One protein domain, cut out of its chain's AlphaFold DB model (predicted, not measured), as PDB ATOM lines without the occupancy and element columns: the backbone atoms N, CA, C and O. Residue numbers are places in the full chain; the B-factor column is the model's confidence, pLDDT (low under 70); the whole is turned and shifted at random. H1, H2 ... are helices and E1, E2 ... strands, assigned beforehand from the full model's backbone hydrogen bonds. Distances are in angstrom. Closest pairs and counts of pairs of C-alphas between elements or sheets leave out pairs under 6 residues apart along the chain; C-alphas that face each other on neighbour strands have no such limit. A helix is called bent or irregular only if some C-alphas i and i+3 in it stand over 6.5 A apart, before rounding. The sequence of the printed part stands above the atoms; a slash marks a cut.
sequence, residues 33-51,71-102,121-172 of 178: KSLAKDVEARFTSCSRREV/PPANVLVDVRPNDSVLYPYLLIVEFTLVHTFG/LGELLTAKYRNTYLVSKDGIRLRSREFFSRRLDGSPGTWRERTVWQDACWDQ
ATOM      1  N   LYS A  33     -21.629 -35.671  17.019       92.00
ATOM      2  CA  LYS A  33     -20.851 -36.797  17.543       92.00
ATOM      3  C   LYS A  33     -20.589 -36.636  19.035       92.00
ATOM      4  O   LYS A  33     -20.722 -37.608  19.779       92.00
ATOM      5  N   SER A  34     -20.215 -35.434  19.469       93.81
ATOM      6  CA  SER A  34     -20.072 -35.124  20.893       93.81
ATOM      7  C   SER A  34     -21.415 -35.248  21.615       93.81
ATOM      8  O   SER A  34     -21.500 -35.919  22.644       93.81
ATOM      9  N   LEU A  35     -22.489 -34.729  21.013       93.62
ATOM     10  CA  LEU A  35     -23.844 -34.842  21.552       93.62
ATOM     11  C   LEU A  35     -24.297 -36.301  21.723       93.62
ATOM     12  O   LEU A  35     -24.852 -36.655  22.759       93.62
ATOM     13  N   ALA A  36     -24.042 -37.164  20.735       95.56
ATOM     14  CA  ALA A  36     -24.368 -38.587  20.822       95.56
ATOM     15  C   ALA A  36     -23.657 -39.273  21.999       95.56
ATOM     16  O   ALA A  36     -24.294 -40.015  22.748       95.56
ATOM     17  N   LYS A  37     -22.367 -38.969  22.202       96.75
ATOM     18  CA  LYS A  37     -21.582 -39.489  23.330       96.75
ATOM     19  C   LYS A  37     -22.079 -38.976  24.681       96.75
ATOM     20  O   LYS A  37     -22.137 -39.755  25.629       96.75
ATOM     21  N   ASP A  38     -22.445 -37.695  24.778       95.75
ATOM     22  CA  ASP A  38     -23.038 -37.133  25.999       95.75
ATOM     23  C   ASP A  38     -24.345 -37.853  26.353       95.75
ATOM     24  O   ASP A  38     -24.525 -38.320  27.479       95.75
ATOM     25  N   VAL A  39     -25.238 -38.019  25.373       96.56
ATOM     26  CA  VAL A  39     -26.510 -38.715  25.582       96.56
ATOM     27  C   VAL A  39     -26.276 -40.166  26.009       96.56
ATOM     28  O   VAL A  39     -26.865 -40.604  26.996       96.56
ATOM     29  N   GLU A  40     -25.389 -40.899  25.334       97.69
ATOM     30  CA  GLU A  40     -25.023 -42.272  25.709       97.69
ATOM     31  C   GLU A  40     -24.520 -42.365  27.159       97.69
ATOM     32  O   GLU A  40     -24.977 -43.217  27.934       97.69
ATOM     33  N   ALA A  41     -23.623 -41.454  27.550       97.81
ATOM     34  CA  ALA A  41     -23.075 -41.395  28.899       97.81
ATOM     35  C   ALA A  41     -24.170 -41.120  29.939       97.81
ATOM     36  O   ALA A  41     -24.236 -41.799  30.966       97.81
ATOM     37  N   ARG A  42     -25.089 -40.189  29.655       97.06
ATOM     38  CA  ARG A  42     -26.217 -39.869  30.540       97.06
ATOM     39  C   ARG A  42     -27.147 -41.064  30.738       97.06
ATOM     40  O   ARG A  42     -27.520 -41.342  31.875       97.06
ATOM     41  N   PHE A  43     -27.473 -41.805  29.679       97.75
ATOM     42  CA  PHE A  43     -28.278 -43.027  29.795       97.75
ATOM     43  C   PHE A  43     -27.574 -44.096  30.632       97.75
ATOM     44  O   PHE A  43     -28.191 -44.673  31.526       97.75
ATOM     45  N   THR A  44     -26.283 -44.318  30.380       97.38
ATOM     46  CA  THR A  44     -25.460 -45.288  31.123       97.38
ATOM     47  C   THR A  44     -25.313 -44.912  32.599       97.38
ATOM     48  O   THR A  44     -25.224 -45.785  33.458       97.38
ATOM     49  N   SER A  45     -25.332 -43.614  32.914       97.25
ATOM     50  CA  SER A  45     -25.248 -43.109  34.290       97.25
ATOM     51  C   SER A  45     -26.557 -43.208  35.083       97.25
ATOM     52  O   SER A  45     -26.549 -43.027  36.302       97.25
ATOM     53  N   CYS A  46     -27.691 -43.468  34.422       97.50
ATOM     54  CA  CYS A  46     -28.980 -43.494  35.102       97.50
ATOM     55  C   CYS A  46     -29.076 -44.651  36.098       97.50
ATOM     56  O   CYS A  46     -28.782 -45.804  35.786       97.50
ATOM     57  N   SER A  47     -29.589 -44.350  37.290       96.06
ATOM     58  CA  SER A  47     -29.871 -45.361  38.301       96.06
ATOM     59  C   SER A  47     -31.083 -46.217  37.931       96.06
ATOM     60  O   SER A  47     -31.946 -45.833  37.134       96.06
ATOM     61  N   ARG A  48     -31.185 -47.380  38.580       95.31
ATOM     62  CA  ARG A  48     -32.415 -48.175  38.598       95.31
ATOM     63  C   ARG A  48     -33.570 -47.324  39.134       95.31
ATOM     64  O   ARG A  48     -33.424 -46.649  40.151       95.31
ATOM     65  N   ARG A  49     -34.722 -47.390  38.470       95.44
ATOM     66  CA  ARG A  49     -35.982 -46.826  38.966       95.44
ATOM     67  C   ARG A  49     -36.632 -47.825  39.908       95.44
ATOM     68  O   ARG A  49     -36.810 -48.977  39.524       95.44
ATOM     69  N   GLU A  50     -37.050 -47.382  41.086       95.88
ATOM     70  CA  GLU A  50     -37.744 -48.224  42.060       95.88
ATOM     71  C   GLU A  50     -39.092 -47.619  42.434       95.88
ATOM     72  O   GLU A  50     -39.175 -46.446  42.780       95.88
ATOM     73  N   VAL A  51     -40.151 -48.425  42.382       95.19
ATOM     74  CA  VAL A  51     -41.504 -48.011  42.769       95.19
ATOM     75  C   VAL A  51     -42.192 -49.074  43.596       95.19
ATOM     76  O   VAL A  51     -41.999 -50.264  43.377       95.19
ATOM     77  N   PRO A  71     -30.887 -50.508  35.989       95.50
ATOM     78  CA  PRO A  71     -30.564 -49.346  35.144       95.50
ATOM     79  C   PRO A  71     -30.602 -49.667  33.636       95.50
ATOM     80  O   PRO A  71     -30.612 -50.848  33.277       95.50
ATOM     81  N   PRO A  72     -30.663 -48.659  32.742       97.25
ATOM     82  CA  PRO A  72     -30.506 -48.881  31.307       97.25
ATOM     83  C   PRO A  72     -29.232 -49.676  31.004       97.25
ATOM     84  O   PRO A  72     -28.145 -49.312  31.441       97.25
ATOM     85  N   ALA A  73     -29.372 -50.764  30.253       96.19
ATOM     86  CA  ALA A  73     -28.264 -51.614  29.827       96.19
ATOM     87  C   ALA A  73     -28.246 -51.752  28.304       96.19
ATOM     88  O   ALA A  73     -29.284 -51.584  27.657       96.19
ATOM     89  N   ASN A  74     -27.093 -52.116  27.735       96.56
ATOM     90  CA  ASN A  74     -26.901 -52.243  26.285       96.56
ATOM     91  C   ASN A  74     -27.345 -50.974  25.538       96.56
ATOM     92  O   ASN A  74     -28.123 -51.048  24.588       96.56
ATOM     93  N   VAL A  75     -26.928 -49.813  26.049       98.00
ATOM     94  CA  VAL A  75     -27.254 -48.515  25.459       98.00
ATOM     95  C   VAL A  75     -26.535 -48.406  24.116       98.00
ATOM     96  O   VAL A  75     -25.332 -48.624  24.039       98.00
ATOM     97  N   LEU A  76     -27.286 -48.097  23.066       97.56
ATOM     98  CA  LEU A  76     -26.785 -47.861  21.718       97.56
ATOM     99  C   LEU A  76     -27.332 -46.525  21.234       97.56
ATOM    100  O   LEU A  76     -28.539 -46.289  21.314       97.56
ATOM    101  N   VAL A  77     -26.453 -45.670  20.716       97.75
ATOM    102  CA  VAL A  77     -26.830 -44.374  20.148       97.75
ATOM    103  C   VAL A  77     -26.502 -44.351  18.663       97.75
ATOM    104  O   VAL A  77     -25.367 -44.592  18.260       97.75
ATOM    105  N   ASP A  78     -27.512 -44.055  17.854       97.56
ATOM    106  CA  ASP A  78     -27.418 -43.912  16.406       97.56
ATOM    107  C   ASP A  78     -27.860 -42.504  16.003       97.56
ATOM    108  O   ASP A  78     -28.792 -41.945  16.589       97.56
ATOM    109  N   VAL A  79     -27.207 -41.927  14.995       96.50
ATOM    110  CA  VAL A  79     -27.568 -40.607  14.476       96.50
ATOM    111  C   VAL A  79     -27.799 -40.678  12.982       96.50
ATOM    112  O   VAL A  79     -26.963 -41.165  12.225       96.50
ATOM    113  N   ARG A  80     -28.945 -40.152  12.552       96.19
ATOM    114  CA  ARG A  80     -29.364 -40.137  11.154       96.19
ATOM    115  C   ARG A  80     -29.689 -38.721  10.699       96.19
ATOM    116  O   ARG A  80     -30.230 -37.957  11.499       96.19
ATOM    117  N   PRO A  81     -29.428 -38.376   9.430       95.25
ATOM    118  CA  PRO A  81     -29.995 -37.180   8.824       95.25
ATOM    119  C   PRO A  81     -31.525 -37.186   8.909       95.25
ATOM    120  O   PRO A  81     -32.160 -38.244   8.928       95.25
ATOM    121  N   ASN A  82     -32.110 -35.999   8.953       95.12
ATOM    122  CA  ASN A  82     -33.545 -35.769   8.965       95.12
ATOM    123  C   ASN A  82     -33.878 -34.661   7.966       95.12
ATOM    124  O   ASN A  82     -33.169 -33.662   7.896       95.12
ATOM    125  N   ASP A  83     -35.002 -34.777   7.269       94.06
ATOM    126  CA  ASP A  83     -35.384 -33.827   6.210       94.06
ATOM    127  C   ASP A  83     -35.831 -32.447   6.744       94.06
ATOM    128  O   ASP A  83     -36.286 -31.584   5.994       94.06
ATOM    129  N   SER A  84     -35.743 -32.216   8.058       91.94
ATOM    130  CA  SER A  84     -36.141 -30.959   8.689       91.94
ATOM    131  C   SER A  84     -34.976 -29.981   8.764       91.94
ATOM    132  O   SER A  84     -33.960 -30.273   9.382       91.94
ATOM    133  N   VAL A  85     -35.180 -28.760   8.265       90.06
ATOM    134  CA  VAL A  85     -34.215 -27.657   8.428       90.06
ATOM    135  C   VAL A  85     -34.026 -27.275   9.903       90.06
ATOM    136  O   VAL A  85     -32.921 -26.950  10.322       90.06
ATOM    137  N   LEU A  86     -35.095 -27.331  10.707       91.00
ATOM    138  CA  LEU A  86     -35.043 -26.983  12.135       91.00
ATOM    139  C   LEU A  86     -34.388 -28.075  12.983       91.00
ATOM    140  O   LEU A  86     -33.811 -27.784  14.029       91.00
ATOM    141  N   TYR A  87     -34.510 -29.327  12.543       94.19
ATOM    142  CA  TYR A  87     -33.975 -30.485  13.239       94.19
ATOM    143  C   TYR A  87     -33.247 -31.395  12.247       94.19
ATOM    144  O   TYR A  87     -33.815 -32.421  11.868       94.19
ATOM    145  N   PRO A  88     -32.037 -31.029  11.791       94.62
ATOM    146  CA  PRO A  88     -31.350 -31.713  10.690       94.62
ATOM    147  C   PRO A  88     -30.928 -33.151  11.005       94.62
ATOM    148  O   PRO A  88     -30.594 -33.902  10.090       94.62
ATOM    149  N   TYR A  89     -30.977 -33.566  12.276       96.25
ATOM    150  CA  TYR A  89     -30.649 -34.930  12.681       96.25
ATOM    151  C   TYR A  89     -31.699 -35.538  13.616       96.25
ATOM    152  O   TYR A  89     -32.355 -34.849  14.405       96.25
ATOM    153  N   LEU A  90     -31.818 -36.862  13.543       97.31
ATOM    154  CA  LEU A  90     -32.450 -37.704  14.551       97.31
ATOM    155  C   LEU A  90     -31.363 -38.412  15.350       97.31
ATOM    156  O   LEU A  90     -30.521 -39.090  14.767       97.31
ATOM    157  N   LEU A  91     -31.431 -38.316  16.672       97.88
ATOM    158  CA  LEU A  91     -30.624 -39.120  17.584       97.88
ATOM    159  C   LEU A  91     -31.528 -40.201  18.177       97.88
ATOM    160  O   LEU A  91     -32.532 -39.901  18.823       97.88
ATOM    161  N   ILE A  92     -31.202 -41.462  17.924       98.19
ATOM    162  CA  ILE A  92     -31.973 -42.631  18.345       98.19
ATOM    163  C   ILE A  92     -31.174 -43.352  19.424       98.19
ATOM    164  O   ILE A  92     -30.051 -43.779  19.181       98.19
ATOM    165  N   VAL A  93     -31.763 -43.504  20.608       98.25
ATOM    166  CA  VAL A  93     -31.180 -44.260  21.719       98.25
ATOM    167  C   VAL A  93     -31.981 -45.535  21.912       98.25
ATOM    168  O   VAL A  93     -33.162 -45.469  22.253       98.25
ATOM    169  N   GLU A  94     -31.351 -46.689  21.733       98.25
ATOM    170  CA  GLU A  94     -31.917 -47.986  22.098       98.25
ATOM    171  C   GLU A  94     -31.254 -48.518  23.366       98.25
ATOM    172  O   GLU A  94     -30.058 -48.347  23.574       98.25
ATOM    173  N   PHE A  95     -32.036 -49.141  24.242       97.75
ATOM    174  CA  PHE A  95     -31.539 -49.698  25.499       97.75
ATOM    175  C   PHE A  95     -32.460 -50.807  26.007       97.75
ATOM    176  O   PHE A  95     -33.577 -51.006  25.526       97.75
ATOM    177  N   THR A  96     -31.994 -51.548  27.003       96.25
ATOM    178  CA  THR A  96     -32.751 -52.608  27.676       96.25
ATOM    179  C   THR A  96     -33.011 -52.244  29.128       96.25
ATOM    180  O   THR A  96     -32.143 -51.678  29.789       96.25
ATOM    181  N   LEU A  97     -34.204 -52.572  29.629       95.19
ATOM    182  CA  LEU A  97     -34.510 -52.526  31.057       95.19
ATOM    183  C   LEU A  97     -34.905 -53.915  31.531       95.19
ATOM    184  O   LEU A  97     -35.753 -54.579  30.931       95.19
ATOM    185  N   VAL A  98     -34.305 -54.310  32.644       92.88
ATOM    186  CA  VAL A  98     -34.650 -55.518  33.384       92.88
ATOM    187  C   VAL A  98     -35.671 -55.156  34.453       92.88
ATOM    188  O   VAL A  98     -35.471 -54.191  35.194       92.88
ATOM    189  N   HIS A  99     -36.736 -55.949  34.562       92.25
ATOM    190  CA  HIS A  99     -37.716 -55.832  35.637       92.25
ATOM    191  C   HIS A  99     -37.368 -56.784  36.784       92.25
ATOM    192  O   HIS A  99     -37.148 -57.982  36.599       92.25
ATOM    193  N   THR A 100     -37.327 -56.234  37.992       93.25
ATOM    194  CA  THR A 100     -37.012 -56.935  39.239       93.25
ATOM    195  C   THR A 100     -38.081 -56.646  40.278       93.25
ATOM    196  O   THR A 100     -38.711 -55.591  40.257       93.25
ATOM    197  N   PHE A 101     -38.295 -57.585  41.190       93.06
ATOM    198  CA  PHE A 101     -39.395 -57.547  42.140       93.06
ATOM    199  C   PHE A 101     -38.892 -57.902  43.538       93.06
ATOM    200  O   PHE A 101     -38.090 -58.823  43.705       93.06
ATOM    201  N   GLY A 102     -39.358 -57.148  44.528       93.38
ATOM    202  CA  GLY A 102     -39.185 -57.436  45.945       93.38
ATOM    203  C   GLY A 102     -40.179 -58.490  46.425       93.38
ATOM    204  O   GLY A 102     -40.957 -59.052  45.642       93.38
ATOM    205  N   LEU A 121     -38.606 -64.187  36.378       74.56
ATOM    206  CA  LEU A 121     -38.697 -64.973  35.135       74.56
ATOM    207  C   LEU A 121     -37.462 -64.798  34.222       74.56
ATOM    208  O   LEU A 121     -37.561 -64.936  33.003       74.56
ATOM    209  N   GLY A 122     -36.302 -64.463  34.798       72.12
ATOM    210  CA  GLY A 122     -35.057 -64.262  34.045       72.12
ATOM    211  C   GLY A 122     -35.204 -63.256  32.893       72.12
ATOM    212  O   GLY A 122     -35.834 -62.207  33.045       72.12
ATOM    213  N   GLU A 123     -34.683 -63.615  31.713       67.38
ATOM    214  CA  GLU A 123     -34.705 -62.779  30.502       67.38
ATOM    215  C   GLU A 123     -36.110 -62.427  29.987       67.38
ATOM    216  O   GLU A 123     -36.258 -61.458  29.243       67.38
ATOM    217  N   LEU A 124     -37.160 -63.157  30.391       70.44
ATOM    218  CA  LEU A 124     -38.542 -62.853  29.984       70.44
ATOM    219  C   LEU A 124     -39.027 -61.496  30.510       70.44
ATOM    220  O   LEU A 124     -40.004 -60.947  30.004       70.44
ATOM    221  N   LEU A 125     -38.345 -60.963  31.523       81.94
ATOM    222  CA  LEU A 125     -38.615 -59.666  32.135       81.94
ATOM    223  C   LEU A 125     -37.640 -58.581  31.666       81.94
ATOM    224  O   LEU A 125     -37.592 -57.500  32.252       81.94
ATOM    225  N   THR A 126     -36.880 -58.851  30.606       88.06
ATOM    226  CA  THR A 126     -36.054 -57.858  29.925       88.06
ATOM    227  C   THR A 126     -36.808 -57.324  28.713       88.06
ATOM    228  O   THR A 126     -37.168 -58.072  27.804       88.06
ATOM    229  N   ALA A 127     -37.026 -56.012  28.670       90.75
ATOM    230  CA  ALA A 127     -37.676 -55.341  27.548       90.75
ATOM    231  C   ALA A 127     -36.712 -54.372  26.855       90.75
ATOM    232  O   ALA A 127     -35.851 -53.766  27.497       90.75
ATOM    233  N   LYS A 128     -36.860 -54.232  25.531       94.94
ATOM    234  CA  LYS A 128     -36.133 -53.238  24.730       94.94
ATOM    235  C   LYS A 128     -36.935 -51.950  24.646       94.94
ATOM    236  O   LYS A 128     -38.157 -51.980  24.497       94.94
ATOM    237  N   TYR A 129     -36.230 -50.835  24.691       96.88
ATOM    238  CA  TYR A 129     -36.770 -49.489  24.667       96.88
ATOM    239  C   TYR A 129     -36.027 -48.660  23.632       96.88
ATOM    240  O   TYR A 129     -34.867 -48.934  23.322       96.88
ATOM    241  N   ARG A 130     -36.719 -47.654  23.105       97.69
ATOM    242  CA  ARG A 130     -36.169 -46.697  22.155       97.69
ATOM    243  C   ARG A 130     -36.663 -45.302  22.491       97.69
ATOM    244  O   ARG A 130     -37.865 -45.094  22.635       97.69
ATOM    245  N   ASN A 131     -35.750 -44.348  22.562       97.50
ATOM    246  CA  ASN A 131     -36.077 -42.931  22.583       97.50
ATOM    247  C   ASN A 131     -35.539 -42.295  21.298       97.50
ATOM    248  O   ASN A 131     -34.377 -42.490  20.954       97.50
ATOM    249  N   THR A 132     -36.374 -41.532  20.596       97.38
ATOM    250  CA  THR A 132     -35.940 -40.753  19.428       97.38
ATOM    251  C   THR A 132     -35.970 -39.277  19.776       97.38
ATOM    252  O   THR A 132     -36.977 -38.774  20.279       97.38
ATOM    253  N   TYR A 133     -34.889 -38.575  19.468       97.06
ATOM    254  CA  TYR A 133     -34.708 -37.152  19.702       97.06
ATOM    255  C   TYR A 133     -34.550 -36.417  18.375       97.06
ATOM    256  O   TYR A 133     -33.863 -36.881  17.469       97.06
ATOM    257  N   LEU A 134     -35.191 -35.260  18.275       96.06
ATOM    258  CA  LEU A 134     -34.890 -34.239  17.288       96.06
ATOM    259  C   LEU A 134     -33.670 -33.453  17.772       96.06
ATOM    260  O   LEU A 134     -33.646 -33.032  18.928       96.06
ATOM    261  N   VAL A 135     -32.689 -33.247  16.901       95.19
ATOM    262  CA  VAL A 135     -31.472 -32.490  17.213       95.19
ATOM    263  C   VAL A 135     -31.519 -31.152  16.487       95.19
ATOM    264  O   VAL A 135     -31.642 -31.142  15.266       95.19
ATOM    265  N   SER A 136     -31.403 -30.044  17.218       91.31
ATOM    266  CA  SER A 136     -31.205 -28.694  16.677       91.31
ATOM    267  C   SER A 136     -29.938 -28.064  17.265       91.31
ATOM    268  O   SER A 136     -29.256 -28.663  18.100       91.31
ATOM    269  N   LYS A 137     -29.635 -26.827  16.861       88.38
ATOM    270  CA  LYS A 137     -28.571 -26.017  17.476       88.38
ATOM    271  C   LYS A 137     -28.777 -25.747  18.968       88.38
ATOM    272  O   LYS A 137     -27.807 -25.554  19.690       88.38
ATOM    273  N   ASP A 138     -30.026 -25.786  19.427       86.62
ATOM    274  CA  ASP A 138     -30.400 -25.540  20.823       86.62
ATOM    275  C   ASP A 138     -30.338 -26.821  21.679       86.62
ATOM    276  O   ASP A 138     -30.653 -26.801  22.869       86.62
ATOM    277  N   GLY A 139     -29.942 -27.951  21.082       89.38
ATOM    278  CA  GLY A 139     -29.799 -29.242  21.748       89.38
ATOM    279  C   GLY A 139     -30.804 -30.280  21.257       89.38
ATOM    280  O   GLY A 139     -31.141 -30.349  20.074       89.38
ATOM    281  N   ILE A 140     -31.259 -31.140  22.171       93.19
ATOM    282  CA  ILE A 140     -32.178 -32.236  21.848       93.19
ATOM    283  C   ILE A 140     -33.584 -31.972  22.360       93.19
ATOM    284  O   ILE A 140     -33.794 -31.551  23.497       93.19
ATOM    285  N   ARG A 141     -34.564 -32.332  21.538       93.00
ATOM    286  CA  ARG A 141     -35.968 -32.400  21.919       93.00
ATOM    287  C   ARG A 141     -36.476 -33.802  21.685       93.00
ATOM    288  O   ARG A 141     -36.386 -34.336  20.585       93.00
ATOM    289  N   LEU A 142     -37.066 -34.402  22.705       93.94
ATOM    290  CA  LEU A 142     -37.651 -35.718  22.544       93.94
ATOM    291  C   LEU A 142     -38.811 -35.715  21.529       93.94
ATOM    292  O   LEU A 142     -39.739 -34.911  21.631       93.94
ATOM    293  N   ARG A 143     -38.762 -36.664  20.590       94.31
ATOM    294  CA  ARG A 143     -39.798 -36.941  19.589       94.31
ATOM    295  C   ARG A 143     -40.736 -38.057  20.033       94.31
ATOM    296  O   ARG A 143     -41.946 -37.888  19.965       94.31
ATOM    297  N   SER A 144     -40.179 -39.195  20.443       95.44
ATOM    298  CA  SER A 144     -40.950 -40.387  20.806       95.44
ATOM    299  C   SER A 144     -40.240 -41.222  21.866       95.44
ATOM    300  O   SER A 144     -39.010 -41.221  21.967       95.44
ATOM    301  N   ARG A 145     -41.038 -41.955  22.649       96.25
ATOM    302  CA  ARG A 145     -40.583 -43.025  23.543       96.25
ATOM    303  C   ARG A 145     -41.334 -44.283  23.183       96.25
ATOM    304  O   ARG A 145     -42.561 -44.285  23.164       96.25
ATOM    305  N   GLU A 146     -40.610 -45.358  22.958       97.12
ATOM    306  CA  GLU A 146     -41.177 -46.618  22.515       97.12
ATOM    307  C   GLU A 146     -40.622 -47.778  23.341       97.12
ATOM    308  O   GLU A 146     -39.536 -47.705  23.924       97.12
ATOM    309  N   PHE A 147     -41.379 -48.866  23.387       95.12
ATOM    310  CA  PHE A 147     -40.915 -50.161  23.862       95.12
ATOM    311  C   PHE A 147     -41.214 -51.232  22.818       95.12
ATOM    312  O   PHE A 147     -42.159 -51.122  22.030       95.12
ATOM    313  N   PHE A 148     -40.396 -52.276  22.802       92.94
ATOM    314  CA  PHE A 148     -40.571 -53.395  21.898       92.94
ATOM    315  C   PHE A 148     -41.517 -54.425  22.515       92.94
ATOM    316  O   PHE A 148     -41.182 -55.104  23.486       92.94
ATOM    317  N   SER A 149     -42.699 -54.570  21.924       85.81
ATOM    318  CA  SER A 149     -43.667 -55.596  22.292       85.81
ATOM    319  C   SER A 149     -43.400 -56.861  21.483       85.81
ATOM    320  O   SER A 149     -43.786 -56.945  20.312       85.81
ATOM    321  N   ARG A 150     -42.776 -57.868  22.104       81.62
ATOM    322  CA  ARG A 150     -42.659 -59.216  21.529       81.62
ATOM    323  C   ARG A 150     -43.998 -59.938  21.655       81.62
ATOM    324  O   ARG A 150     -44.619 -59.903  22.713       81.62
ATOM    325  N   ARG A 151     -44.450 -60.590  20.587       75.69
ATOM    326  CA  ARG A 151     -45.643 -61.438  20.642       75.69
ATOM    327  C   ARG A 151     -45.250 -62.867  21.012       75.69
ATOM    328  O   ARG A 151     -44.205 -63.358  20.588       75.69
ATOM    329  N   LEU A 152     -46.073 -63.507  21.842       77.25
ATOM    330  CA  LEU A 152     -45.848 -64.879  22.317       77.25
ATOM    331  C   LEU A 152     -46.239 -65.940  21.275       77.25
ATOM    332  O   LEU A 152     -45.886 -67.101  21.427       77.25
ATOM    333  N   ASP A 153     -46.937 -65.534  20.215       80.44
ATOM    334  CA  ASP A 153     -47.386 -66.383  19.104       80.44
ATOM    335  C   ASP A 153     -46.312 -66.601  18.017       80.44
ATOM    336  O   ASP A 153     -46.588 -67.206  16.986       80.44
ATOM    337  N   GLY A 154     -45.092 -66.091  18.223       74.19
ATOM    338  CA  GLY A 154     -43.983 -66.205  17.271       74.19
ATOM    339  C   GLY A 154     -44.006 -65.192  16.123       74.19
ATOM    340  O   GLY A 154     -43.057 -65.149  15.342       74.19
ATOM    341  N   SER A 155     -45.031 -64.340  16.022       82.88
ATOM    342  CA  SER A 155     -45.067 -63.278  15.012       82.88
ATOM    343  C   SER A 155     -44.099 -62.124  15.345       82.88
ATOM    344  O   SER A 155     -43.685 -61.968  16.504       82.88
ATOM    345  N   PRO A 156     -43.698 -61.303  14.349       84.19
ATOM    346  CA  PRO A 156     -42.761 -60.208  14.570       84.19
ATOM    347  C   PRO A 156     -43.233 -59.260  15.676       84.19
ATOM    348  O   PRO A 156     -44.391 -58.837  15.716       84.19
ATOM    349  N   GLY A 157     -42.317 -58.911  16.581       85.62
ATOM    350  CA  GLY A 157     -42.585 -57.889  17.583       85.62
ATOM    351  C   GLY A 157     -42.746 -56.509  16.945       85.62
ATOM    352  O   GLY A 157     -42.291 -56.259  15.829       85.62
ATOM    353  N   THR A 158     -43.401 -55.598  17.660       92.25
ATOM    354  CA  THR A 158     -43.658 -54.235  17.170       92.25
ATOM    355  C   THR A 158     -43.208 -53.211  18.193       92.25
ATOM    356  O   THR A 158     -43.373 -53.423  19.395       92.25
ATOM    357  N   TRP A 159     -42.661 -52.096  17.715       94.00
ATOM    358  CA  TRP A 159     -42.440 -50.921  18.546       94.00
ATOM    359  C   TRP A 159     -43.780 -50.255  18.845       94.00
ATOM    360  O   TRP A 159     -44.647 -50.150  17.975       94.00
ATOM    361  N   ARG A 160     -43.975 -49.891  20.109       95.19
ATOM    362  CA  ARG A 160     -45.192 -49.261  20.612       95.19
ATOM    363  C   ARG A 160     -44.803 -48.052  21.428       95.19
ATOM    364  O   ARG A 160     -43.895 -48.144  22.252       95.19
ATOM    365  N   GLU A 161     -45.510 -46.951  21.222       95.44
ATOM    366  CA  GLU A 161     -45.343 -45.769  22.054       95.44
ATOM    367  C   GLU A 161     -45.626 -46.112  23.525       95.44
ATOM    368  O   GLU A 161     -46.537 -46.885  23.838       95.44
ATOM    369  N   ARG A 162     -44.816 -45.559  24.427       94.25
ATOM    370  CA  ARG A 162     -45.013 -45.675  25.873       94.25
ATOM    371  C   ARG A 162     -45.204 -44.313  26.506       94.25
ATOM    372  O   ARG A 162     -44.648 -43.309  26.068       94.25
ATOM    373  N   THR A 163     -45.932 -44.318  27.613       91.38
ATOM    374  CA  THR A 163     -46.060 -43.148  28.471       91.38
ATOM    375  C   THR A 163     -44.727 -42.793  29.132       91.38
ATOM    376  O   THR A 163     -43.824 -43.623  29.281       91.38
ATOM    377  N   VAL A 164     -44.608 -41.521  29.516       91.69
ATOM    378  CA  VAL A 164     -43.477 -41.016  30.296       91.69
ATOM    379  C   VAL A 164     -43.563 -41.507  31.739       91.69
ATOM    380  O   VAL A 164     -44.628 -41.465  32.360       91.69
ATOM    381  N   TRP A 165     -42.431 -41.919  32.293       92.31
ATOM    382  CA  TRP A 165     -42.264 -42.151  33.721       92.31
ATOM    383  C   TRP A 165     -41.506 -40.976  34.325       92.31
ATOM    384  O   TRP A 165     -40.304 -40.829  34.128       92.31
ATOM    385  N   GLN A 166     -42.219 -40.114  35.050       91.88
ATOM    386  CA  GLN A 166     -41.651 -38.865  35.572       91.88
ATOM    387  C   GLN A 166     -40.493 -39.089  36.554       91.88
ATOM    388  O   GLN A 166     -39.595 -38.265  36.667       91.88
ATOM    389  N   ASP A 167     -40.493 -40.229  37.227       92.31
ATOM    390  CA  ASP A 167     -39.480 -40.672  38.176       92.31
ATOM    391  C   ASP A 167     -38.340 -41.484  37.529       92.31
ATOM    392  O   ASP A 167     -37.415 -41.907  38.216       92.31
ATOM    393  N   ALA A 168     -38.379 -41.721  36.212       94.94
ATOM    394  CA  ALA A 168     -37.311 -42.407  35.496       94.94
ATOM    395  C   ALA A 168     -36.248 -41.418  34.996       94.94
ATOM    396  O   ALA A 168     -36.531 -40.580  34.143       94.94
ATOM    397  N   CYS A 169     -34.998 -41.576  35.446       95.25
ATOM    398  CA  CYS A 169     -33.863 -40.750  35.010       95.25
ATOM    399  C   CYS A 169     -33.748 -40.649  33.477       95.25
ATOM    400  O   CYS A 169     -33.643 -39.553  32.927       95.25
ATOM    401  N   TRP A 170     -33.853 -41.780  32.771       95.38
ATOM    402  CA  TRP A 170     -33.713 -41.833  31.313       95.38
ATOM    403  C   TRP A 170     -34.857 -41.144  30.555       95.38
ATOM    404  O   TRP A 170     -34.699 -40.783  29.391       95.38
ATOM    405  N   ASP A 171     -36.008 -40.926  31.198       94.25
ATOM    406  CA  ASP A 171     -37.123 -40.187  30.601       94.25
ATOM    407  C   ASP A 171     -36.986 -38.674  30.747       94.25
ATOM    408  O   ASP A 171     -37.651 -37.944  30.006       94.25
ATOM    409  N   GLN A 172     -36.109 -38.216  31.641       93.25
ATOM    410  CA  GLN A 172     -35.794 -36.804  31.846       93.25
ATOM    411  C   GLN A 172     -34.645 -36.316  30.950       93.25
ATOM    412  O   GLN A 172     -34.341 -35.127  30.898       93.25
TER     413      GLN A 172
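What this domain is: This is residues 33 to 51, 71 to 102 and 121 to 172 of the 178 residues of an uncharacterized protein of Acidobacteriales bacterium (UniProt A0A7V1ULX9). A strongly twisted, curled sheet of five long and short strands, E2 to E6, forms a wall with the helix H1 packed along it near E2 and E3, and the loop of residues 151 to 156 sticks out between E5 and E6. After E6 the last residues, 162 to 172, fold back over the sheet towards the side where H1 lies. The printed part has 103 residues, with two named helices and six named strands in the order H1, E1, E2, E3, H2, E4, E5, E6; the sheet's order is E2, E3, E4, E5, E6, all antiparallel, and the class is mixed, helices and strands. The whole is compact, with a radius of gyration of the C-alphas of 14.7 A and spans of 45 by 32 by 21 A.

How they stand to each other: H1, residues 33 to 45, is on the sheet in two layers, a helix on one face of a sheet, at a height over the sheet of 6.5 A. Its closest C-alphas to E2, residues 73 to 81, are those of Glu 40 and Val 77, 6.2 A apart. It lies over E3, residues 89 to 101, and runs along the strands, at 9 degrees to E3 on the local plane. E1, residues 49 to 51, pairs with no named strand and is near E3. The hairpin E2 and E3 has N 76 and O 94 within hydrogen-bond range, 2.8 A. H2, residues 122 to 125, only grazes the sheet; the closest C-alphas of it and E3 are those of Leu 125 and His 99, 5.3 A apart. E3 and E4, residues 126 to 136, are antiparallel at 153 degrees, with N 93 and O 131 at 2.8 A. E4, E5, residues 139 to 149, and E6, residues 158 to 161, form a meander, each strand the antiparallel neighbour of the one before. N 146 and O 130 are 2.8 A apart in the hairpin E4 and E5, and N 147 and O 160 are 2.9 A apart in the hairpin E5 and E6. E2 and E6 are the edge strands. In H1 every O i to N i+4 pair is within hydrogen-bond range; H2 is too short for such a pair.

Where its parts are: H1 begins at C-alpha 33, (-20.851, -36.797, 17.543), and is 18.4 A long. E2 measures 25.5 A, E3 38.2 A, E4 32.4 A and E5 29.8 A. E6 ends at C-alpha 161, (-45.343, -45.769, 22.054). H2 is neither bent nor irregular, but only just: C-alphas 122 and 125 are 6.1 A apart.

The domain as a whole: The two C-alphas farthest apart are those of Val 85 and Gly 102, 48.2 A. Residues 52 to 70 are not printed, with 13.4 A between C-alphas 51 and 71, and residues 103 to 120 are not printed, with 13.2 A between C-alphas 102 and 121. Of the links that are printed whole, none is long. The mean pLDDT of the printed part is 92.6, and residue 123 is under 70.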